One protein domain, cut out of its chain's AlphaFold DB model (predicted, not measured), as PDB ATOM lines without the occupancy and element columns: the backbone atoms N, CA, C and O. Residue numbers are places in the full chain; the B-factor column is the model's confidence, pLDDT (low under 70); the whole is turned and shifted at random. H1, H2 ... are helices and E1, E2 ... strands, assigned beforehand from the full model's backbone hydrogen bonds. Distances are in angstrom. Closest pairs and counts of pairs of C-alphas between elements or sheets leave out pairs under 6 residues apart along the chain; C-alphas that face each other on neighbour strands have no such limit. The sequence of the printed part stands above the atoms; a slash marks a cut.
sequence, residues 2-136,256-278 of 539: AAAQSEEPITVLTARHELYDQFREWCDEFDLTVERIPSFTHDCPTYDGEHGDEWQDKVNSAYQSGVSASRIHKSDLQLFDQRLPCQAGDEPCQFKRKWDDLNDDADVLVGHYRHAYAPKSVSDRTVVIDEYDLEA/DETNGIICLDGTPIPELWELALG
ATOM      1  N   ALA A   2      28.155  81.002   3.875       74.06
ATOM      2  CA  ALA A   2      28.418  81.869   5.040       74.06
ATOM      3  C   ALA A   2      29.409  81.241   6.039       74.06
ATOM      4  O   ALA A   2      30.419  81.866   6.332       74.06
ATOM      5  N   ALA A   3      29.191  79.979   6.434       79.00
ATOM      6  CA  ALA A   3      30.126  79.220   7.276       79.00
ATOM      7  C   ALA A   3      31.552  79.165   6.690       79.00
ATOM      8  O   ALA A   3      32.524  79.435   7.383       79.00
ATOM      9  N   ALA A   4      31.679  78.935   5.378       81.62
ATOM     10  CA  ALA A   4      32.975  78.929   4.691       81.62
ATOM     11  C   ALA A   4      33.681  80.298   4.675       81.62
ATOM     12  O   ALA A   4      34.892  80.360   4.493       81.62
ATOM     13  N   GLN A   5      32.942  81.403   4.815       86.06
ATOM     14  CA  GLN A   5      33.512  82.753   4.852       86.06
ATOM     15  C   GLN A   5      33.824  83.227   6.271       86.06
ATOM     16  O   GLN A   5      34.750  84.021   6.440       86.06
ATOM     17  N   SER A   6      33.037  82.804   7.263       82.00
ATOM     18  CA  SER A   6      33.218  83.197   8.661       82.00
ATOM     19  C   SER A   6      34.204  82.308   9.416       82.00
ATOM     20  O   SER A   6      34.700  82.746  10.448       82.00
ATOM     21  N   GLU A   7      34.484  81.093   8.924       80.31
ATOM     22  CA  GLU A   7      35.186  80.032   9.675       80.31
ATOM     23  C   GLU A   7      34.493  79.706  11.019       80.31
ATOM     24  O   GLU A   7      35.092  79.116  11.914       80.31
ATOM     25  N   GLU A   8      33.222  80.098  11.173       88.56
ATOM     26  CA  GLU A   8      32.432  79.813  12.370       88.56
ATOM     27  C   GLU A   8      31.651  78.508  12.188       88.56
ATOM     28  O   GLU A   8      30.955  78.355  11.175       88.56
ATOM     29  N   PRO A   9      31.694  77.595  13.173       93.81
ATOM     30  CA  PRO A   9      30.905  76.379  13.129       93.81
ATOM     31  C   PRO A   9      29.410  76.702  13.236       93.81
ATOM     32  O   PRO A   9      28.982  77.507  14.070       93.81
ATOM     33  N   ILE A  10      28.603  76.048  12.401       95.50
ATOM     34  CA  ILE A  10      27.151  76.254  12.353       95.50
ATOM     35  C   ILE A  10      26.382  74.986  12.709       95.50
ATOM     36  O   ILE A  10      26.814  73.872  12.407       95.50
ATOM     37  N   THR A  11      25.209  75.148  13.307       96.06
ATOM     38  CA  THR A  11      24.240  74.061  13.469       96.06
ATOM     39  C   THR A  11      22.948  74.437  12.780       96.06
ATOM     40  O   THR A  11      22.320  75.418  13.159       96.06
ATOM     41  N   VAL A  12      22.535  73.648  11.795       95.06
ATOM     42  CA  VAL A  12      21.268  73.815  11.090       95.06
ATOM     43  C   VAL A  12      20.216  72.896  11.701       95.06
ATOM     44  O   VAL A  12      20.388  71.676  11.756       95.06
ATOM     45  N   LEU A  13      19.117  73.491  12.154       94.69
ATOM     46  CA  LEU A  13      17.964  72.809  12.721       94.69
ATOM     47  C   LEU A  13      16.782  72.906  11.754       94.69
ATOM     48  O   LEU A  13      16.327  74.008  11.465       94.69
ATOM     49  N   THR A  14      16.290  71.762  11.276       90.69
ATOM     50  CA  THR A  14      15.193  71.678  10.296       90.69
ATOM     51  C   THR A  14      14.331  70.423  10.494       90.69
ATOM     52  O   THR A  14      14.807  69.392  10.982       90.69
ATOM     53  N   ALA A  15      13.049  70.495  10.128       79.75
ATOM     54  CA  ALA A  15      12.060  69.440  10.376       79.75
ATOM     55  C   ALA A  15      12.297  68.145   9.576       79.75
ATOM     56  O   ALA A  15      12.019  67.050  10.071       79.75
ATOM     57  N   ARG A  16      12.767  68.243   8.325       71.44
ATOM     58  CA  ARG A  16      12.799  67.105   7.390       71.44
ATOM     59  C   ARG A  16      14.201  66.564   7.146       71.44
ATOM     60  O   ARG A  16      15.134  67.310   6.878       71.44
ATOM     61  N   HIS A  17      14.315  65.236   7.153       72.81
ATOM     62  CA  HIS A  17      15.569  64.523   6.889       72.81
ATOM     63  C   HIS A  17      16.065  64.650   5.442       72.81
ATOM     64  O   HIS A  17      17.266  64.578   5.226       72.81
ATOM     65  N   GLU A  18      15.175  64.855   4.466       70.06
ATOM     66  CA  GLU A  18      15.540  65.009   3.044       70.06
ATOM     67  C   GLU A  18      16.439  66.233   2.810       70.06
ATOM     68  O   GLU A  18      17.357  66.189   1.996       70.06
ATOM     69  N   LEU A  19      16.253  67.294   3.603       75.44
ATOM     70  CA  LEU A  19      17.108  68.482   3.562       75.44
ATOM     71  C   LEU A  19      18.541  68.181   4.018       75.44
ATOM     72  O   LEU A  19      19.462  68.917   3.680       75.44
ATOM     73  N   TYR A  20      18.770  67.095   4.765       82.38
ATOM     74  CA  TYR A  20      20.095  66.799   5.308       82.38
ATOM     75  C   TYR A  20      21.062  66.401   4.196       82.38
ATOM     76  O   TYR A  20      22.237  66.755   4.261       82.38
ATOM     77  N   ASP A  21      20.574  65.697   3.174       81.62
ATOM     78  CA  ASP A  21      21.390  65.325   2.021       81.62
ATOM     79  C   ASP A  21      21.676  66.544   1.133       81.62
ATOM     80  O   ASP A  21      22.812  66.723   0.704       81.62
ATOM     81  N   GLN A  22      20.717  67.463   0.985       83.69
ATOM     82  CA  GLN A  22      20.952  68.745   0.311       83.69
ATOM     83  C   GLN A  22      22.030  69.583   1.020       83.69
ATOM     84  O   GLN A  22      22.932  70.116   0.374       83.69
ATOM     85  N   PHE A  23      21.993  69.671   2.356       85.88
ATOM     86  CA  PHE A  23      23.051  70.351   3.107       85.88
ATOM     87  C   PHE A  23      24.412  69.681   2.924       85.88
ATOM     88  O   PHE A  23      25.421  70.387   2.908       85.88
ATOM     89  N   ARG A  24      24.463  68.353   2.755       86.69
ATOM     90  CA  ARG A  24      25.719  67.657   2.450       86.69
ATOM     91  C   ARG A  24      26.278  68.054   1.096       86.69
ATOM     92  O   ARG A  24      27.436  68.447   1.029       86.69
ATOM     93  N   GLU A  25      25.443  68.027   0.063       88.25
ATOM     94  CA  GLU A  25      25.832  68.443  -1.286       88.25
ATOM     95  C   GLU A  25      26.345  69.888  -1.297       88.25
ATOM     96  O   GLU A  25      27.410  70.169  -1.844       88.25
ATOM     97  N   TRP A  26      25.653  70.805  -0.613       89.38
ATOM     98  CA  TRP A  26      26.118  72.185  -0.480       89.38
ATOM     99  C   TRP A  26      27.436  72.300   0.286       89.38
ATOM    100  O   TRP A  26      28.275  73.116  -0.081       89.38
ATOM    101  N   CYS A  27      27.644  71.530   1.354       91.12
ATOM    102  CA  CYS A  27      28.905  71.568   2.097       91.12
ATOM    103  C   CYS A  27      30.080  71.065   1.250       91.12
ATOM    104  O   CYS A  27      31.134  71.705   1.262       91.12
ATOM    105  N   ASP A  28      29.875  70.013   0.452       90.38
ATOM    106  CA  ASP A  28      30.877  69.487  -0.481       90.38
ATOM    107  C   ASP A  28      31.319  70.552  -1.505       90.38
ATOM    108  O   ASP A  28      32.508  70.661  -1.814       90.38
ATOM    109  N   GLU A  29      30.400  71.396  -1.994       91.38
ATOM    110  CA  GLU A  29      30.727  72.510  -2.905       91.38
ATOM    111  C   GLU A  29      31.652  73.565  -2.277       91.38
ATOM    112  O   GLU A  29      32.404  74.238  -2.991       91.38
ATOM    113  N   PHE A  30      31.600  73.723  -0.952       90.44
ATOM    114  CA  PHE A  30      32.388  74.701  -0.201       90.44
ATOM    115  C   PHE A  30      33.555  74.083   0.585       90.44
ATOM    116  O   PHE A  30      34.193  74.817   1.339       90.44
ATOM    117  N   ASP A  31      33.857  72.791   0.391       91.25
ATOM    118  CA  ASP A  31      34.900  72.048   1.125       91.25
ATOM    119  C   ASP A  31      34.700  72.105   2.655       91.25
ATOM    120  O   ASP A  31      35.647  72.275   3.420       91.25
ATOM    121  N   LEU A  32      33.439  72.011   3.098       93.62
ATOM    122  CA  LEU A  32      33.050  72.019   4.510       93.62
ATOM    123  C   LEU A  32      32.746  70.606   5.005       93.62
ATOM    124  O   LEU A  32      32.079  69.820   4.334       93.62
ATOM    125  N   THR A  33      33.164  70.307   6.230       94.00
ATOM    126  CA  THR A  33      32.769  69.079   6.919       94.00
ATOM    127  C   THR A  33      31.353  69.200   7.472       94.00
ATOM    128  O   THR A  33      30.975  70.202   8.080       94.00
ATOM    129  N   VAL A  34      30.552  68.158   7.265       93.75
ATOM    130  CA  VAL A  34      29.137  68.132   7.638       93.75
ATOM    131  C   VAL A  34      28.790  66.820   8.323       93.75
ATOM    132  O   VAL A  34      29.085  65.739   7.815       93.75
ATOM    133  N   GLU A  35      28.129  66.912   9.471       94.38
ATOM    134  CA  GLU A  35      27.714  65.752  10.255       94.38
ATOM    135  C   GLU A  35      26.229  65.807  10.603       94.38
ATOM    136  O   GLU A  35      25.665  66.847  10.949       94.38
ATOM    137  N   ARG A  36      25.576  64.643  10.521       93.75
ATOM    138  CA  ARG A  36      24.171  64.497  10.911       93.75
ATOM    139  C   ARG A  36      24.097  64.201  12.401       93.75
ATOM    140  O   ARG A  36      24.621  63.187  12.857       93.75
ATOM    141  N   ILE A  37      23.337  65.011  13.129       94.19
ATOM    142  CA  ILE A  37      23.050  64.757  14.538       94.19
ATOM    143  C   ILE A  37      22.146  63.508  14.653       94.19
ATOM    144  O   ILE A  37      21.107  63.449  13.979       94.19
ATOM    145  N   PRO A  38      22.502  62.498  15.474       93.12
ATOM    146  CA  PRO A  38      21.756  61.242  15.537       93.12
ATOM    147  C   PRO A  38      20.377  61.406  16.185       93.12
ATOM    148  O   PRO A  38      20.241  61.993  17.259       93.12
ATOM    149  N   SER A  39      19.358  60.794  15.585       91.50
ATOM    150  CA  SER A  39      17.977  60.834  16.066       91.50
ATOM    151  C   SER A  39      17.598  59.543  16.780       91.50
ATOM    152  O   SER A  39      17.752  58.448  16.246       91.50
ATOM    153  N   PHE A  40      17.025  59.656  17.978       91.56
ATOM    154  CA  PHE A  40      16.578  58.486  18.738       91.56
ATOM    155  C   PHE A  40      15.523  57.671  17.990       91.56
ATOM    156  O   PHE A  40      15.576  56.444  18.014       91.56
ATOM    157  N   THR A  41      14.608  58.349  17.298       90.19
ATOM    158  CA  THR A  41      13.474  57.703  16.635       90.19
ATOM    159  C   THR A  41      13.863  56.929  15.380       90.19
ATOM    160  O   THR A  41      13.061  56.139  14.906       90.19
ATOM    161  N   HIS A  42      15.071  57.149  14.849       88.06
ATOM    162  CA  HIS A  42      15.557  56.509  13.621       88.06
ATOM    163  C   HIS A  42      16.826  55.681  13.818       88.06
ATOM    164  O   HIS A  42      17.064  54.739  13.075       88.06
ATOM    165  N   ASP A  43      17.671  56.031  14.789       93.31
ATOM    166  CA  ASP A  43      18.970  55.386  14.982       93.31
ATOM    167  C   ASP A  43      18.971  54.363  16.128       93.31
ATOM    168  O   ASP A  43      20.002  53.737  16.388       93.31
ATOM    169  N   CYS A  44      17.859  54.206  16.859       95.75
ATOM    170  CA  CYS A  44      17.715  53.197  17.907       95.75
ATOM    171  C   CYS A  44      16.942  51.975  17.378       95.75
ATOM    172  O   CYS A  44      15.722  52.068  17.233       95.75
ATOM    173  N   PRO A  45      17.591  50.804  17.221       95.12
ATOM    174  CA  PRO A  45      16.934  49.581  16.748       95.12
ATOM    175  C   PRO A  45      15.707  49.168  17.572       95.12
ATOM    176  O   PRO A  45      14.738  48.625  17.049       95.12
ATOM    177  N   THR A  46      15.715  49.426  18.888       95.38
ATOM    178  CA  THR A  46      14.565  49.098  19.749       95.38
ATOM    179  C   THR A  46      13.393  50.045  19.530       95.38
ATOM    180  O   THR A  46      12.256  49.590  19.570       95.38
ATOM    181  N   TYR A  47      13.650  51.332  19.286       94.50
ATOM    182  CA  TYR A  47      12.582  52.293  19.002       94.50
ATOM    183  C   TYR A  47      11.992  52.069  17.605       94.50
ATOM    184  O   TYR A  47      10.779  52.134  17.429       94.50
ATOM    185  N   ASP A  48      12.841  51.755  16.625       92.50
ATOM    186  CA  ASP A  48      12.434  51.534  15.231       92.50
ATOM    187  C   ASP A  48      11.721  50.182  15.010       92.50
ATOM    188  O   ASP A  48      11.161  49.922  13.951       92.50
ATOM    189  N   GLY A  49      11.683  49.321  16.033       93.12
ATOM    190  CA  GLY A  49      10.908  48.077  16.022       93.12
ATOM    191  C   GLY A  49      11.683  46.825  15.607       93.12
ATOM    192  O   GLY A  49      11.106  45.739  15.580       93.12
ATOM    193  N   GLU A  50      13.003  46.900  15.390       94.56
ATOM    194  CA  GLU A  50      13.830  45.730  15.033       94.56
ATOM    195  C   GLU A  50      13.783  44.605  16.087       94.56
ATOM    196  O   GLU A  50      14.053  43.438  15.795       94.56
ATOM    197  N   HIS A  51      13.428  44.946  17.327       94.19
ATOM    198  CA  HIS A  51      13.326  44.010  18.449       94.19
ATOM    199  C   HIS A  51      11.881  43.625  18.815       94.19
ATOM    200  O   HIS A  51      11.657  43.044  19.880       94.19
ATOM    201  N   GLY A  52      10.929  43.891  17.916       95.62
ATOM    202  CA  GLY A  52       9.522  43.511  18.019       95.62
ATOM    203  C   GLY A  52       8.630  44.552  18.700       95.62
ATOM    204  O   GLY A  52       9.080  45.317  19.556       95.62
ATOM    205  N   ASP A  53       7.346  44.516  18.339       95.69
ATOM    206  CA  ASP A  53       6.325  45.508  18.707       95.69
ATOM    207  C   ASP A  53       6.215  45.724  20.225       95.69
ATOM    208  O   ASP A  53       6.124  46.853  20.687       95.69
ATOM    209  N   GLU A  54       6.330  44.663  21.036       96.00
ATOM    210  CA  GLU A  54       6.263  44.784  22.504       96.00
ATOM    211  C   GLU A  54       7.360  45.707  23.061       96.00
ATOM    212  O   GLU A  54       7.134  46.483  23.992       96.00
ATOM    213  N   TRP A  55       8.572  45.609  22.517       95.56
ATOM    214  CA  TRP A  55       9.684  46.452  22.939       95.56
ATOM    215  C   TRP A  55       9.570  47.865  22.387       95.56
ATOM    216  O   TRP A  55       9.882  48.816  23.107       95.56
ATOM    217  N   GLN A  56       9.104  47.991  21.145       95.81
ATOM    218  CA  GLN A  56       8.812  49.279  20.537       95.81
ATOM    219  C   GLN A  56       7.784  50.048  21.371       95.81
ATOM    220  O   GLN A  56       8.059  51.177  21.767       95.81
ATOM    221  N   ASP A  57       6.668  49.418  21.736       94.88
ATOM    222  CA  ASP A  57       5.606  50.019  22.548       94.88
ATOM    223  C   ASP A  57       6.112  50.453  23.927       94.88
ATOM    224  O   ASP A  57       5.837  51.571  24.363       94.88
ATOM    225  N   LYS A  58       6.907  49.617  24.611       93.94
ATOM    226  CA  LYS A  58       7.492  49.961  25.922       93.94
ATOM    227  C   LYS A  58       8.405  51.180  25.846       93.94
ATOM    228  O   LYS A  58       8.317  52.078  26.683       93.94
ATOM    229  N   VAL A  59       9.302  51.207  24.861       94.44
ATOM    230  CA  VAL A  59      10.258  52.308  24.697       94.44
ATOM    231  C   VAL A  59       9.553  53.581  24.231       94.44
ATOM    232  O   VAL A  59       9.865  54.657  24.737       94.44
ATOM    233  N   ASN A  60       8.583  53.461  23.323       93.62
ATOM    234  CA  ASN A  60       7.758  54.572  22.864       93.62
ATOM    235  C   ASN A  60       6.948  55.158  24.027       93.62
ATOM    236  O   ASN A  60       7.011  56.359  24.258       93.62
ATOM    237  N   SER A  61       6.301  54.320  24.841       91.56
ATOM    238  CA  SER A  61       5.577  54.767  26.034       91.56
ATOM    239  C   SER A  61       6.488  55.500  27.021       91.56
ATOM    240  O   SER A  61       6.121  56.574  27.485       91.56
ATOM    241  N   ALA A  62       7.687  54.982  27.312       91.88
ATOM    242  CA  ALA A  62       8.630  55.666  28.202       91.88
ATOM    243  C   ALA A  62       9.081  57.026  27.634       91.88
ATOM    244  O   ALA A  62       9.199  58.004  28.372       91.88
ATOM    245  N   TYR A  63       9.314  57.096  26.321       91.44
ATOM    246  CA  TYR A  63       9.680  58.335  25.634       91.44
ATOM    247  C   TYR A  63       8.531  59.356  25.626       91.44
ATOM    248  O   TYR A  63       8.756  60.533  25.897       91.44
ATOM    249  N   GLN A  64       7.295  58.904  25.396       89.94
ATOM    250  CA  GLN A  64       6.079  59.722  25.461       89.94
ATOM    251  C   GLN A  64       5.767  60.226  26.875       89.94
ATOM    252  O   GLN A  64       5.161  61.282  27.008       89.94
ATOM    253  N   SER A  65       6.225  59.532  27.921       89.75
ATOM    254  CA  SER A  65       6.195  60.022  29.308       89.75
ATOM    255  C   SER A  65       7.245  61.108  29.604       89.75
ATOM    256  O   SER A  65       7.422  61.485  30.762       89.75
ATOM    257  N   GLY A  66       7.970  61.589  28.586       88.19
ATOM    258  CA  GLY A  66       8.957  62.668  28.682       88.19
ATOM    259  C   GLY A  66      10.378  62.215  29.038       88.19
ATOM    260  O   GLY A  66      11.288  63.038  29.158       88.19
ATOM    261  N   VAL A  67      10.629  60.904  29.161       89.12
ATOM    262  CA  VAL A  67      11.972  60.393  29.469       89.12
ATOM    263  C   VAL A  67      12.888  60.540  28.253       89.12
ATOM    264  O   VAL A  67      12.651  59.956  27.199       89.12
ATOM    265  N   SER A  68      14.000  61.265  28.408       87.94
ATOM    266  CA  SER A  68      14.958  61.452  27.312       87.94
ATOM    267  C   SER A  68      15.580  60.133  26.837       87.94
ATOM    268  O   SER A  68      15.848  59.221  27.625       87.94
ATOM    269  N   ALA A  69      15.922  60.056  25.549       89.88
ATOM    270  CA  ALA A  69      16.571  58.889  24.949       89.88
ATOM    271  C   ALA A  69      17.842  58.454  25.704       89.88
ATOM    272  O   ALA A  69      18.062  57.268  25.954       89.88
ATOM    273  N   SER A  70      18.669  59.419  26.123       87.44
ATOM    274  CA  SER A  70      19.870  59.162  26.929       87.44
ATOM    275  C   SER A  70      19.519  58.505  28.268       87.44
ATOM    276  O   SER A  70      20.202  57.577  28.707       87.44
ATOM    277  N   ARG A  71      18.434  58.952  28.914       88.81
ATOM    278  CA  ARG A  71      17.972  58.412  30.193       88.81
ATOM    279  C   ARG A  71      17.364  57.017  30.040       88.81
ATOM    280  O   ARG A  71      17.711  56.155  30.841       88.81
ATOM    281  N   ILE A  72      16.577  56.773  28.990       92.00
ATOM    282  CA  ILE A  72      16.040  55.443  28.647       92.00
ATOM    283  C   ILE A  72      17.167  54.401  28.580       92.00
ATOM    284  O   ILE A  72      17.080  53.345  29.202       92.00
ATOM    285  N   HIS A  73      18.278  54.722  27.909       92.31
ATOM    286  CA  HIS A  73      19.419  53.807  27.798       92.31
ATOM    287  C   HIS A  73      20.237  53.674  29.092       92.31
ATOM    288  O   HIS A  73      20.797  52.610  29.362       92.31
ATOM    289  N   LYS A  74      20.342  54.738  29.897       90.50
ATOM    290  CA  LYS A  74      21.087  54.717  31.171       90.50
ATOM    291  C   LYS A  74      20.344  53.980  32.289       90.50
ATOM    292  O   LYS A  74      21.004  53.434  33.170       90.50
ATOM    293  N   SER A  75      19.013  53.970  32.251       89.81
ATOM    294  CA  SER A  75      18.142  53.449  33.311       89.81
ATOM    295  C   SER A  75      17.238  52.303  32.837       89.81
ATOM    296  O   SER A  75      16.163  52.099  33.392       89.81
ATOM    297  N   ASP A  76      17.670  51.527  31.841       90.19
ATOM    298  CA  ASP A  76      16.879  50.437  31.251       90.19
ATOM    299  C   ASP A  76      16.375  49.411  32.276       90.19
ATOM    300  O   ASP A  76      15.191  49.092  32.302       90.19
ATOM    301  N   LEU A  77      17.244  48.970  33.185       89.88
ATOM    302  CA  LEU A  77      16.874  48.053  34.267       89.88
ATOM    303  C   LEU A  77      15.832  48.637  35.229       89.88
ATOM    304  O   LEU A  77      15.068  47.874  35.799       89.88
ATOM    305  N   GLN A  78      15.813  49.958  35.433       88.69
ATOM    306  CA  GLN A  78      14.817  50.613  36.291       88.69
ATOM    307  C   GLN A  78      13.478  50.787  35.570       88.69
ATOM    308  O   GLN A  78      12.441  50.723  36.213       88.69
ATOM    309  N   LEU A  79      13.502  51.019  34.255       88.50
ATOM    310  CA  LEU A  79      12.299  51.248  33.451       88.50
ATOM    311  C   LEU A  79      11.601  49.950  33.034       88.50
ATOM    312  O   LEU A  79      10.383  49.926  32.903       88.50
ATOM    313  N   PHE A  80      12.367  48.888  32.772       91.25
ATOM    314  CA  PHE A  80      11.854  47.692  32.098       91.25
ATOM    315  C   PHE A  80      12.129  46.387  32.851       91.25
ATOM    316  O   PHE A  80      11.827  45.321  32.318       91.25
ATOM    317  N   ASP A  81      12.761  46.446  34.030       90.62
ATOM    318  CA  ASP A  81      13.253  45.289  34.803       90.62
ATOM    319  C   ASP A  81      14.223  44.366  34.035       90.62
ATOM    320  O   ASP A  81      14.600  43.285  34.495       90.62
ATOM    321  N   GLN A  82      14.668  44.791  32.852       92.06
ATOM    322  CA  GLN A  82      15.565  44.049  31.979       92.06
ATOM    323  C   GLN A  82      16.344  45.006  31.071       92.06
ATOM    324  O   GLN A  82      15.956  46.155  30.858       92.06
ATOM    325  N   ARG A  83      17.480  44.536  30.550       92.38
ATOM    326  CA  ARG A  83      18.322  45.334  29.648       92.38
ATOM    327  C   ARG A  83      17.598  45.592  28.330       92.38
ATOM    328  O   ARG A  83      16.932  44.696  27.810       92.38
ATOM    329  N   LEU A  84      17.786  46.785  27.770       93.75
ATOM    330  CA  LEU A  84      17.286  47.107  26.433       93.75
ATOM    331  C   LEU A  84      17.943  46.193  25.387       93.75
ATOM    332  O   LEU A  84      19.171  46.070  25.402       93.75
ATOM    333  N   PRO A  85      17.181  45.600  24.450       94.38
ATOM    334  CA  PRO A  85      17.724  44.664  23.468       94.38
ATOM    335  C   PRO A  85      18.862  45.248  22.628       94.38
ATOM    336  O   PRO A  85      19.869  44.572  22.421       94.38
ATOM    337  N   CYS A  86      18.758  46.523  22.236       93.69
ATOM    338  CA  CYS A  86      19.778  47.220  21.448       93.69
ATOM    339  C   CYS A  86      21.128  47.393  22.170       93.69
ATOM    340  O   CYS A  86      22.109  47.751  21.531       93.69
ATOM    341  N   GLN A  87      21.197  47.158  23.486       91.44
ATOM    342  CA  GLN A  87      22.423  47.232  24.298       91.44
ATOM    343  C   GLN A  87      22.561  46.051  25.280       91.44
ATOM    344  O   GLN A  87      23.220  46.163  26.323       91.44
ATOM    345  N   ALA A  88      21.882  44.939  24.981       85.12
ATOM    346  CA  ALA A  88      21.944  43.710  25.769       85.12
ATOM    347  C   ALA A  88      23.164  42.842  25.407       85.12
ATOM    348  O   ALA A  88      23.555  41.990  26.203       85.12
ATOM    349  N   GLY A  89      23.745  43.049  24.219       81.00
ATOM    350  CA  GLY A  89      24.987  42.408  23.779       81.00
ATOM    351  C   GLY A  89      26.251  43.140  24.243       81.00
ATOM    352  O   GLY A  89      26.197  44.055  25.061       81.00
ATOM    353  N   ASP A  90      27.396  42.742  23.684       78.56
ATOM    354  CA  ASP A  90      28.704  43.351  23.984       78.56
ATOM    355  C   ASP A  90      28.909  44.723  23.306       78.56
ATOM    356  O   ASP A  90      29.845  45.448  23.644       78.56
ATOM    357  N   GLU A  91      28.038  45.096  22.361       81.94
ATOM    358  CA  GLU A  91      28.084  46.381  21.657       81.94
ATOM    359  C   GLU A  91      27.069  47.388  22.230       81.94
ATOM    360  O   GLU A  91      25.959  47.006  22.619       81.94
ATOM    361  N   PRO A  92      27.418  48.691  22.291       87.56
ATOM    362  CA  PRO A  92      26.464  49.732  22.650       87.56
ATOM    363  C   PRO A  92      25.388  49.888  21.568       87.56
ATOM    364  O   PRO A  92      25.641  49.656  20.387       87.56
ATOM    365  N   CYS A  93      24.212  50.376  21.971       94.12
ATOM    366  CA  CYS A  93      23.147  50.747  21.038       94.12
ATOM    367  C   CYS A  93      23.669  51.681  19.935       94.12
ATOM    368  O   CYS A  93      24.401  52.632  20.222       94.12
ATOM    369  N   GLN A  94      23.246  51.436  18.691       94.19
ATOM    370  CA  GLN A  94      23.658  52.196  17.509       94.19
ATOM    371  C   GLN A  94      23.445  53.706  17.675       94.19
ATOM    372  O   GLN A  94      24.366  54.472  17.408       94.19
ATOM    373  N   PHE A  95      22.286  54.135  18.181       94.00
ATOM    374  CA  PHE A  95      22.005  55.538  18.500       94.00
ATOM    375  C   PHE A  95      23.070  56.140  19.422       94.00
ATOM    376  O   PHE A  95      23.634  57.191  19.130       94.00
ATOM    377  N   LYS A  96      23.380  55.452  20.526       91.94
ATOM    378  CA  LYS A  96      24.364  55.926  21.503       91.94
ATOM    379  C   LYS A  96      25.760  55.982  20.890       91.94
ATOM    380  O   LYS A  96      26.455  56.973  21.068       91.94
ATOM    381  N   ARG A  97      26.137  54.952  20.129       92.62
ATOM    382  CA  ARG A  97      27.410  54.920  19.411       92.62
ATOM    383  C   ARG A  97      27.542  56.097  18.449       92.62
ATOM    384  O   ARG A  97      28.562  56.762  18.476       92.62
ATOM    385  N   LYS A  98      26.509  56.399  17.656       93.31
ATOM    386  CA  LYS A  98      26.518  57.556  16.749       93.31
ATOM    387  C   LYS A  98      26.667  58.885  17.499       93.31
ATOM    388  O   LYS A  98      27.317  59.782  16.989       93.31
ATOM    389  N   TRP A  99      26.097  59.021  18.700       92.06
ATOM    390  CA  TRP A  99      26.283  60.215  19.541       92.06
ATOM    391  C   TRP A  99      27.692  60.330  20.129       92.06
ATOM    392  O   TRP A  99      28.231  61.437  20.219       92.06
ATOM    393  N   ASP A 100      28.270  59.199  20.538       90.69
ATOM    394  CA  ASP A 100      29.645  59.117  21.037       90.69
ATOM    395  C   ASP A 100      30.654  59.398  19.900       90.69
ATOM    396  O   ASP A 100      31.637  60.100  20.126       90.69
ATOM    397  N   ASP A 101      30.364  58.923  18.682       92.25
ATOM    398  CA  ASP A 101      31.179  59.089  17.469       92.25
ATOM    399  C   ASP A 101      30.904  60.419  16.721       92.25
ATOM    400  O   ASP A 101      31.615  60.730  15.767       92.25
ATOM    401  N   LEU A 102      29.890  61.205  17.123       92.50
ATOM    402  CA  LEU A 102      29.553  62.488  16.491       92.50
ATOM    403  C   LEU A 102      30.726  63.462  16.633       92.50
ATOM    404  O   LEU A 102      31.052  63.857  17.760       92.50
ATOM    405  N   ASN A 103      31.291  63.865  15.493       91.56
ATOM    406  CA  ASN A 103      32.299  64.912  15.397       91.56
ATOM    407  C   ASN A 103      31.641  66.286  15.584       91.56
ATOM    408  O   ASN A 103      31.120  66.878  14.642       91.56
ATOM    409  N   ASP A 104      31.647  66.773  16.819       85.25
ATOM    410  CA  ASP A 104      31.150  68.096  17.198       85.25
ATOM    411  C   ASP A 104      32.064  69.246  16.747       85.25
ATOM    412  O   ASP A 104      31.610  70.389  16.729       85.25
ATOM    413  N   ASP A 105      33.281  68.949  16.278       88.75
ATOM    414  CA  ASP A 105      34.189  69.905  15.627       88.75
ATOM    415  C   ASP A 105      33.907  70.077  14.118       88.75
ATOM    416  O   ASP A 105      34.607  70.835  13.447       88.75
ATOM    417  N   ALA A 106      32.914  69.380  13.548       93.06
ATOM    418  CA  ALA A 106      32.534  69.574  12.147       93.06
ATOM    419  C   ALA A 106      32.122  71.034  11.878       93.06
ATOM    420  O   ALA A 106      31.514  71.681  12.739       93.06
ATOM    421  N   ASP A 107      32.383  71.540  10.671       94.69
ATOM    422  CA  ASP A 107      32.013  72.907  10.274       94.69
ATOM    423  C   ASP A 107      30.490  73.095  10.318       94.69
ATOM    424  O   ASP A 107      29.986  74.140  10.734       94.69
ATOM    425  N   VAL A 108      29.742  72.051   9.950       94.81
ATOM    426  CA  VAL A 108      28.278  72.043   9.916       94.81
ATOM    427  C   VAL A 108      27.723  70.827  10.657       94.81
ATOM    428  O   VAL A 108      28.030  69.685  10.328       94.81
ATOM    429  N   LEU A 109      26.835  71.064  11.621       95.56
ATOM    430  CA  LEU A 109      25.950  70.034  12.165       95.56
ATOM    431  C   LEU A 109      24.550  70.220  11.586       95.56
ATOM    432  O   LEU A 109      24.062  71.344  11.519       95.56
ATOM    433  N   VAL A 110      23.883  69.134  11.200       94.69
ATOM    434  CA  VAL A 110      22.497  69.177  10.704       94.69
ATOM    435  C   VAL A 110      21.619  68.247  11.526       94.69
ATOM    436  O   VAL A 110      21.945  67.073  11.723       94.69
ATOM    437  N   GLY A 111      20.488  68.753  12.011       93.69
ATOM    438  CA  GLY A 111      19.569  67.973  12.825       93.69
ATOM    439  C   GLY A 111      18.166  68.564  12.928       93.69
ATOM    440  O   GLY A 111      17.840  69.566  12.311       93.69
ATOM    441  N   HIS A 112      17.311  67.907  13.711       92.56
ATOM    442  CA  HIS A 112      15.949  68.351  13.995       92.56
ATOM    443  C   HIS A 112      15.921  69.446  15.072       92.56
ATOM    444  O   HIS A 112      16.797  69.462  15.933       92.56
ATOM    445  N   TYR A 113      14.877  70.282  15.113       92.31
ATOM    446  CA  TYR A 113      14.682  71.342  16.124       92.31
ATOM    447  C   TYR A 113      14.906  70.879  17.569       92.31
ATOM    448  O   TYR A 113      15.479  71.589  18.389       92.31
ATOM    449  N   ARG A 114      14.520  69.635  17.875       89.88
ATOM    450  CA  ARG A 114      14.698  69.013  19.199       89.88
ATOM    451  C   ARG A 114      16.168  68.899  19.628       89.88
ATOM    452  O   ARG A 114      16.428  68.786  20.821       89.88
ATOM    453  N   HIS A 115      17.126  68.958  18.707       92.88
ATOM    454  CA  HIS A 115      18.547  69.002  19.055       92.88
ATOM    455  C   HIS A 115      18.976  70.341  19.668       92.88
ATOM    456  O   HIS A 115      20.044  70.384  20.272       92.88
ATOM    457  N   ALA A 116      18.138  71.387  19.620       93.12
ATOM    458  CA  ALA A 116      18.381  72.634  20.347       93.12
ATOM    459  C   ALA A 116      18.466  72.441  21.871       93.12
ATOM    460  O   ALA A 116      19.125  73.220  22.542       93.12
ATOM    461  N   TYR A 117      17.843  71.391  22.422       89.44
ATOM    462  CA  TYR A 117      17.924  71.066  23.854       89.44
ATOM    463  C   TYR A 117      19.177  70.256  24.230       89.44
ATOM    464  O   TYR A 117      19.311  69.811  25.369       89.44
ATOM    465  N   ALA A 118      20.073  69.989  23.277       89.50
ATOM    466  CA  ALA A 118      21.310  69.264  23.514       89.50
ATOM    467  C   ALA A 118      22.498  70.227  23.368       89.50
ATOM    468  O   ALA A 118      22.845  70.548  22.232       89.50
ATOM    469  N   PRO A 119      23.175  70.623  24.468       89.19
ATOM    470  CA  PRO A 119      24.303  71.560  24.419       89.19
ATOM    471  C   PRO A 119      25.395  71.165  23.415       89.19
ATOM    472  O   PRO A 119      25.861  72.002  22.655       89.19
ATOM    473  N   LYS A 120      25.704  69.859  23.292       90.31
ATOM    474  CA  LYS A 120      26.662  69.321  22.295       90.31
ATOM    475  C   LYS A 120      26.318  69.704  20.841       90.31
ATOM    476  O   LYS A 120      27.184  69.678  19.979       90.31
ATOM    477  N   SER A 121      25.061  70.036  20.560       92.56
ATOM    478  CA  SER A 121      24.604  70.432  19.229       92.56
ATOM    479  C   SER A 121      24.671  71.939  18.989       92.56
ATOM    480  O   SER A 121      24.620  72.342  17.834       92.56
ATOM    481  N   VAL A 122      24.710  72.779  20.026       94.19
ATOM    482  CA  VAL A 122      24.450  74.227  19.891       94.19
ATOM    483  C   VAL A 122      25.498  75.127  20.549       94.19
ATOM    484  O   VAL A 122      25.730  76.220  20.039       94.19
ATOM    485  N   SER A 123      26.144  74.692  21.634       93.50
ATOM    486  CA  SER A 123      27.144  75.499  22.347       93.50
ATOM    487  C   SER A 123      28.338  75.821  21.443       93.50
ATOM    488  O   SER A 123      28.787  74.960  20.690       93.50
ATOM    489  N   ASP A 124      28.839  77.055  21.517       94.44
ATOM    490  CA  ASP A 124      29.949  77.602  20.720       94.44
ATOM    491  C   ASP A 124      29.734  77.546  19.192       94.44
ATOM    492  O   ASP A 124      30.690  77.599  18.412       94.44
ATOM    493  N   ARG A 125      28.473  77.466  18.738       94.75
ATOM    494  CA  ARG A 125      28.086  77.418  17.317       94.75
ATOM    495  C   ARG A 125      27.053  78.491  16.992       94.75
ATOM    496  O   ARG A 125      26.273  78.899  17.854       94.75
ATOM    497  N   THR A 126      27.019  78.943  15.743       95.75
ATOM    498  CA  THR A 126      25.903  79.760  15.245       95.75
ATOM    499  C   THR A 126      24.752  78.829  14.863       95.75
ATOM    500  O   THR A 126      24.894  77.977  13.984       95.75
ATOM    501  N   VAL A 127      23.607  78.966  15.531       95.69
ATOM    502  CA  VAL A 127      22.433  78.111  15.319       95.69
ATOM    503  C   VAL A 127      21.530  78.729  14.261       95.69
ATOM    504  O   VAL A 127      21.009  79.828  14.428       95.69
ATOM    505  N   VAL A 128      21.323  77.997  13.176       94.88
ATOM    506  CA  VAL A 128      20.411  78.341  12.093       94.88
ATOM    507  C   VAL A 128      19.148  77.505  12.256       94.88
ATOM    508  O   VAL A 128      19.207  76.283  12.172       94.88
ATOM    509  N   ILE A 129      18.011  78.149  12.495       94.50
ATOM    510  CA  ILE A 129      16.705  77.488  12.538       94.50
ATOM    511  C   ILE A 129      16.021  77.758  11.205       94.50
ATOM    512  O   ILE A 129      15.733  78.911  10.877       94.50
ATOM    513  N   ASP A 130      15.825  76.698  10.433       91.81
ATOM    514  CA  ASP A 130      15.206  76.749   9.117       91.81
ATOM    515  C   ASP A 130      13.703  76.514   9.247       91.81
ATOM    516  O   ASP A 130      13.286  75.443   9.669       91.81
ATOM    517  N   GLU A 131      12.926  77.530   8.884       88.88
ATOM    518  CA  GLU A 131      11.472  77.634   8.997       88.88
ATOM    519  C   GLU A 131      10.907  77.743  10.425       88.88
ATOM    520  O   GLU A 131      11.413  77.209  11.413       88.88
ATOM    521  N   TYR A 132       9.804  78.487  10.537       90.25
ATOM    522  CA  TYR A 132       9.085  78.645  11.793       90.25
ATOM    523  C   TYR A 132       8.254  77.400  12.112       90.25
ATOM    524  O   TYR A 132       7.317  77.067  11.383       90.25
ATOM    525  N   ASP A 133       8.508  76.805  13.275       88.44
ATOM    526  CA  ASP A 133       7.655  75.779  13.870       88.44
ATOM    527  C   ASP A 133       7.553  75.975  15.388       88.44
ATOM    528  O   ASP A 133       8.490  75.703  16.139       88.44
ATOM    529  N   LEU A 134       6.404  76.463  15.867       91.56
ATOM    530  CA  LEU A 134       6.153  76.581  17.308       91.56
ATOM    531  C   LEU A 134       5.868  75.230  17.963       91.56
ATOM    532  O   LEU A 134       6.144  75.055  19.149       91.56
ATOM    533  N   GLU A 135       5.320  74.278  17.209       89.50
ATOM    534  CA  GLU A 135       4.944  72.968  17.735       89.50
ATOM    535  C   GLU A 135       6.192  72.158  18.122       89.50
ATOM    536  O   GLU A 135       6.149  71.394  19.087       89.50
ATOM    537  N   ALA A 136       7.342  72.446  17.500       89.25
ATOM    538  CA  ALA A 136       8.654  71.938  17.899       89.25
ATOM    539  C   ALA A 136       9.032  72.237  19.367       89.25
ATOM    540  O   ALA A 136       9.771  71.459  19.981       89.25
ATOM    541  N   ASP A 256      21.899  80.418  25.217       89.06
ATOM    542  CA  ASP A 256      22.815  81.444  25.745       89.06
ATOM    543  C   ASP A 256      24.292  81.139  25.458       89.06
ATOM    544  O   ASP A 256      25.101  82.062  25.377       89.06
ATOM    545  N   GLU A 257      24.639  79.863  25.271       91.25
ATOM    546  CA  GLU A 257      25.993  79.419  24.918       91.25
ATOM    547  C   GLU A 257      26.244  79.369  23.399       91.25
ATOM    548  O   GLU A 257      27.290  78.900  22.966       91.25
ATOM    549  N   THR A 258      25.299  79.822  22.570       94.00
ATOM    550  CA  THR A 258      25.485  79.890  21.109       94.00
ATOM    551  C   THR A 258      26.275  81.141  20.708       94.00
ATOM    552  O   THR A 258      26.200  82.174  21.375       94.00
ATOM    553  N   ASN A 259      26.996  81.096  19.582       94.31
ATOM    554  CA  ASN A 259      27.665  82.286  19.026       94.31
ATOM    555  C   ASN A 259      26.659  83.284  18.425       94.31
ATOM    556  O   ASN A 259      26.929  84.483  18.334       94.31
ATOM    557  N   GLY A 260      25.495  82.784  18.010       93.31
ATOM    558  CA  GLY A 260      24.425  83.558  17.404       93.31
ATOM    559  C   GLY A 260      23.262  82.667  16.983       93.31
ATOM    560  O   GLY A 260      23.403  81.451  16.863       93.31
ATOM    561  N   ILE A 261      22.108  83.290  16.742       94.31
ATOM    562  CA  ILE A 261      20.891  82.614  16.289       94.31
ATOM    563  C   ILE A 261      20.429  83.284  14.998       94.31
ATOM    564  O   ILE A 261      20.294  84.507  14.941       94.31
ATOM    565  N   ILE A 262      20.181  82.486  13.963       94.12
ATOM    566  CA  ILE A 262      19.660  82.933  12.672       94.12
ATOM    567  C   ILE A 262      18.370  82.168  12.393       94.12
ATOM    568  O   ILE A 262      18.388  80.952  12.236       94.12
ATOM    569  N   CYS A 263      17.256  82.886  12.290       94.38
ATOM    570  CA  CYS A 263      15.976  82.314  11.883       94.38
ATOM    571  C   CYS A 263      15.787  82.538  10.379       94.38
ATOM    572  O   CYS A 263      15.656  83.684   9.937       94.38
ATOM    573  N   LEU A 264      15.794  81.464   9.591       91.44
ATOM    574  CA  LEU A 264      15.538  81.515   8.155       91.44
ATOM    575  C   LEU A 264      14.065  81.221   7.896       91.44
ATOM    576  O   LEU A 264      13.537  80.200   8.315       91.44
ATOM    577  N   ASP A 265      13.386  82.134   7.211       88.94
ATOM    578  CA  ASP A 265      11.967  81.989   6.905       88.94
ATOM    579  C   ASP A 265      11.654  82.756   5.616       88.94
ATOM    580  O   ASP A 265      12.037  83.920   5.457       88.94
ATOM    581  N   GLY A 266      10.958  82.111   4.679       85.12
ATOM    582  CA  GLY A 266      10.493  82.759   3.449       85.12
ATOM    583  C   GLY A 266       9.337  83.735   3.691       85.12
ATOM    584  O   GLY A 266       9.093  84.646   2.893       85.12
ATOM    585  N   THR A 267       8.626  83.567   4.804       86.56
ATOM    586  CA  THR A 267       7.408  84.295   5.161       86.56
ATOM    587  C   THR A 267       7.360  84.637   6.659       86.56
ATOM    588  O   THR A 267       6.387  84.287   7.329       86.56
ATOM    589  N   PRO A 268       8.369  85.345   7.205       90.31
ATOM    590  CA  PRO A 268       8.497  85.527   8.644       90.31
ATOM    591  C   PRO A 268       7.383  86.392   9.231       90.31
ATOM    592  O   PRO A 268       7.006  87.436   8.683       90.31
ATOM    593  N   ILE A 269       6.947  86.003  10.428       92.81
ATOM    594  CA  ILE A 269       6.247  86.873  11.373       92.81
ATOM    595  C   ILE A 269       7.121  86.977  12.630       92.81
ATOM    596  O   ILE A 269       7.117  86.043  13.436       92.81
ATOM    597  N   PRO A 270       7.893  88.072  12.790       94.06
ATOM    598  CA  PRO A 270       8.889  88.204  13.855       94.06
ATOM    599  C   PRO A 270       8.339  87.919  15.253       94.06
ATOM    600  O   PRO A 270       8.940  87.164  16.001       94.06
ATOM    601  N   GLU A 271       7.139  88.403  15.570       95.62
ATOM    602  CA  GLU A 271       6.532  88.242  16.896       95.62
ATOM    603  C   GLU A 271       6.246  86.772  17.252       95.62
ATOM    604  O   GLU A 271       6.187  86.403  18.425       95.62
ATOM    605  N   LEU A 272       6.059  85.912  16.246       95.94
ATOM    606  CA  LEU A 272       5.897  84.475  16.465       95.94
ATOM    607  C   LEU A 272       7.242  83.791  16.719       95.94
ATOM    608  O   LEU A 272       7.324  82.901  17.565       95.94
ATOM    609  N   TRP A 273       8.302  84.233  16.046       95.38
ATOM    610  CA  TRP A 273       9.660  83.780  16.334       95.38
ATOM    611  C   TRP A 273      10.116  84.201  17.738       95.38
ATOM    612  O   TRP A 273      10.656  83.381  18.480       95.38
ATOM    613  N   GLU A 274       9.821  85.436  18.143       95.06
ATOM    614  CA  GLU A 274      10.089  85.925  19.500       95.06
ATOM    615  C   GLU A 274       9.321  85.118  20.553       95.06
ATOM    616  O   GLU A 274       9.872  84.766  21.597       95.06
ATOM    617  N   LEU A 275       8.068  84.744  20.268       95.56
ATOM    618  CA  LEU A 275       7.303  83.817  21.105       95.56
ATOM    619  C   LEU A 275       8.002  82.454  21.226       95.56
ATOM    620  O   LEU A 275       8.132  81.941  22.342       95.56
ATOM    621  N   ALA A 276       8.412  81.866  20.100       94.31
ATOM    622  CA  ALA A 276       9.000  80.531  20.044       94.31
ATOM    623  C   ALA A 276      10.337  80.450  20.796       94.31
ATOM    624  O   ALA A 276      10.566  79.486  21.522       94.31
ATOM    625  N   LEU A 277      11.185  81.476  20.676       92.56
ATOM    626  CA  LEU A 277      12.537  81.483  21.247       92.56
ATOM    627  C   LEU A 277      12.650  82.260  22.566       92.56
ATOM    628  O   LEU A 277      13.630  82.101  23.291       92.56
ATOM    629  N   GLY A 278      11.655  83.084  22.905       91.56
ATOM    630  CA  GLY A 278      11.627  83.907  24.122       91.56
ATOM    631  C   GLY A 278      12.642  85.037  24.137       91.56
ATOM    632  O   GLY A 278      13.103  85.423  25.209       91.56
TER     633      GLY A 278
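AT A GLANCE: This is residues 2 to 136 and 256 to 278 of the 539 residues of an uncharacterized protein of Haloarcula rubripromontorii (UniProt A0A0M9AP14). The domain has two lobes: a twisted sheet of five parallel strands, with H2 over one face and the short H8 over the other, and a cluster of five helices, H3 to H7, beyond the sheet's E2 edge. The chain crosses to the helical lobe after E2 and comes back before E3, while H10 lies near E5 at the sheet's other edge. The printed part has 158 residues with ten named helices and five named strands, in the order H1 E1 H2 E2 H3 H4 H5 H6 H7 E3 H8 H9 E4 E5 H10. The sheet order is E2 E3 E1 E4 E5, and the class is mixed, helices and strands. The whole is compact, with a radius of gyration of the C-alphas of 17.4 A and spans of 50 by 36 by 27 A.

HOW THE PARTS SIT: H1, residues 2 to 6, only grazes the sheet with its residues 2 to 4. E1, residues 10 to 13, is an inner strand. H2, residues 18 to 29, is on the sheet at a height of 9.1 A; its closest C-alphas to E2, residues 34 to 36, are Arg 24 and Val 34, 6.2 A apart. H3, residues 40 to 43, only just touches H7, residues 94 to 100, with 3 pairs of C-alphas within 8 A, the closest being Asp 43 and Phe 95 at 4.6 A. H4, residues 53 to 64, touches H5, residues 69 to 74, with residues 59 to 63 alone; the closest C-alphas are those of Tyr 63 and Ala 69, 6.9 A. H6, residues 76 to 80, is close to H5 but not clearly touching, the C-alphas of Ile 72 and Leu 79 being closest at 7.4 A. E3, residues 108 to 111, is parallel to E2, with N 35 and O 108 at 2.9 A, and to E1, with N 12 and O 109 at 2.8 A. E2, H3 to H7 and E3 form a strand-helix-strand unit, two parallel neighbour strands with helices between. H8, residues 113 to 117, lies over E1 at a height of 9.0 A, on the opposite face from H2. H9, residues 119 to 122, only grazes the sheet with residues 121 to 122. E4, residues 126 to 130, is parallel to E1, with N 13 and O 128 at 2.8 A, and to E5, residues 260 to 264, with N 127 and O 260 at 2.8 A. Two split units, whose strands have another between them in the sheet, have right-handed crossovers: E1, H2, E2 and E3, H8 H9, E4. H10, residues 270 to 277, is not on the sheet. Every O i to N i+4 pair is within hydrogen-bond range in H1, H4, H5, H6, H7 and H10; it is 7 of 8 in H2 and 0 of 1 in H8, where 2 of 2 O i to N i+3 pairs are, and H3 and H9 are too short for such a pair.

IN THESE COORDINATES: H1 begins at C-alpha 2, (28.418, 81.869, 5.040). H2 is 18.0 A from first to last C-alpha, H4 15.7 A, E5 13.0 A, E4 12.7 A and H10 10.6 A. H4 begins at C-alpha 53, (6.325, 45.508, 18.707), and H10 ends at C-alpha 277, (12.537, 81.483, 21.247).

THE WHOLE: The two C-alphas farthest apart are those of Gln 5 and Asp 81, 52.1 A. Residues 137 to 255 are not printed, and C-alphas 136 and 256 are 18.8 A apart across this cut, which lies in the link from E4 to E5. The link from H6 to H7, residues 81 to 93, is long. The mean pLDDT of the printed part is 90.7, and no printed residue is under 70.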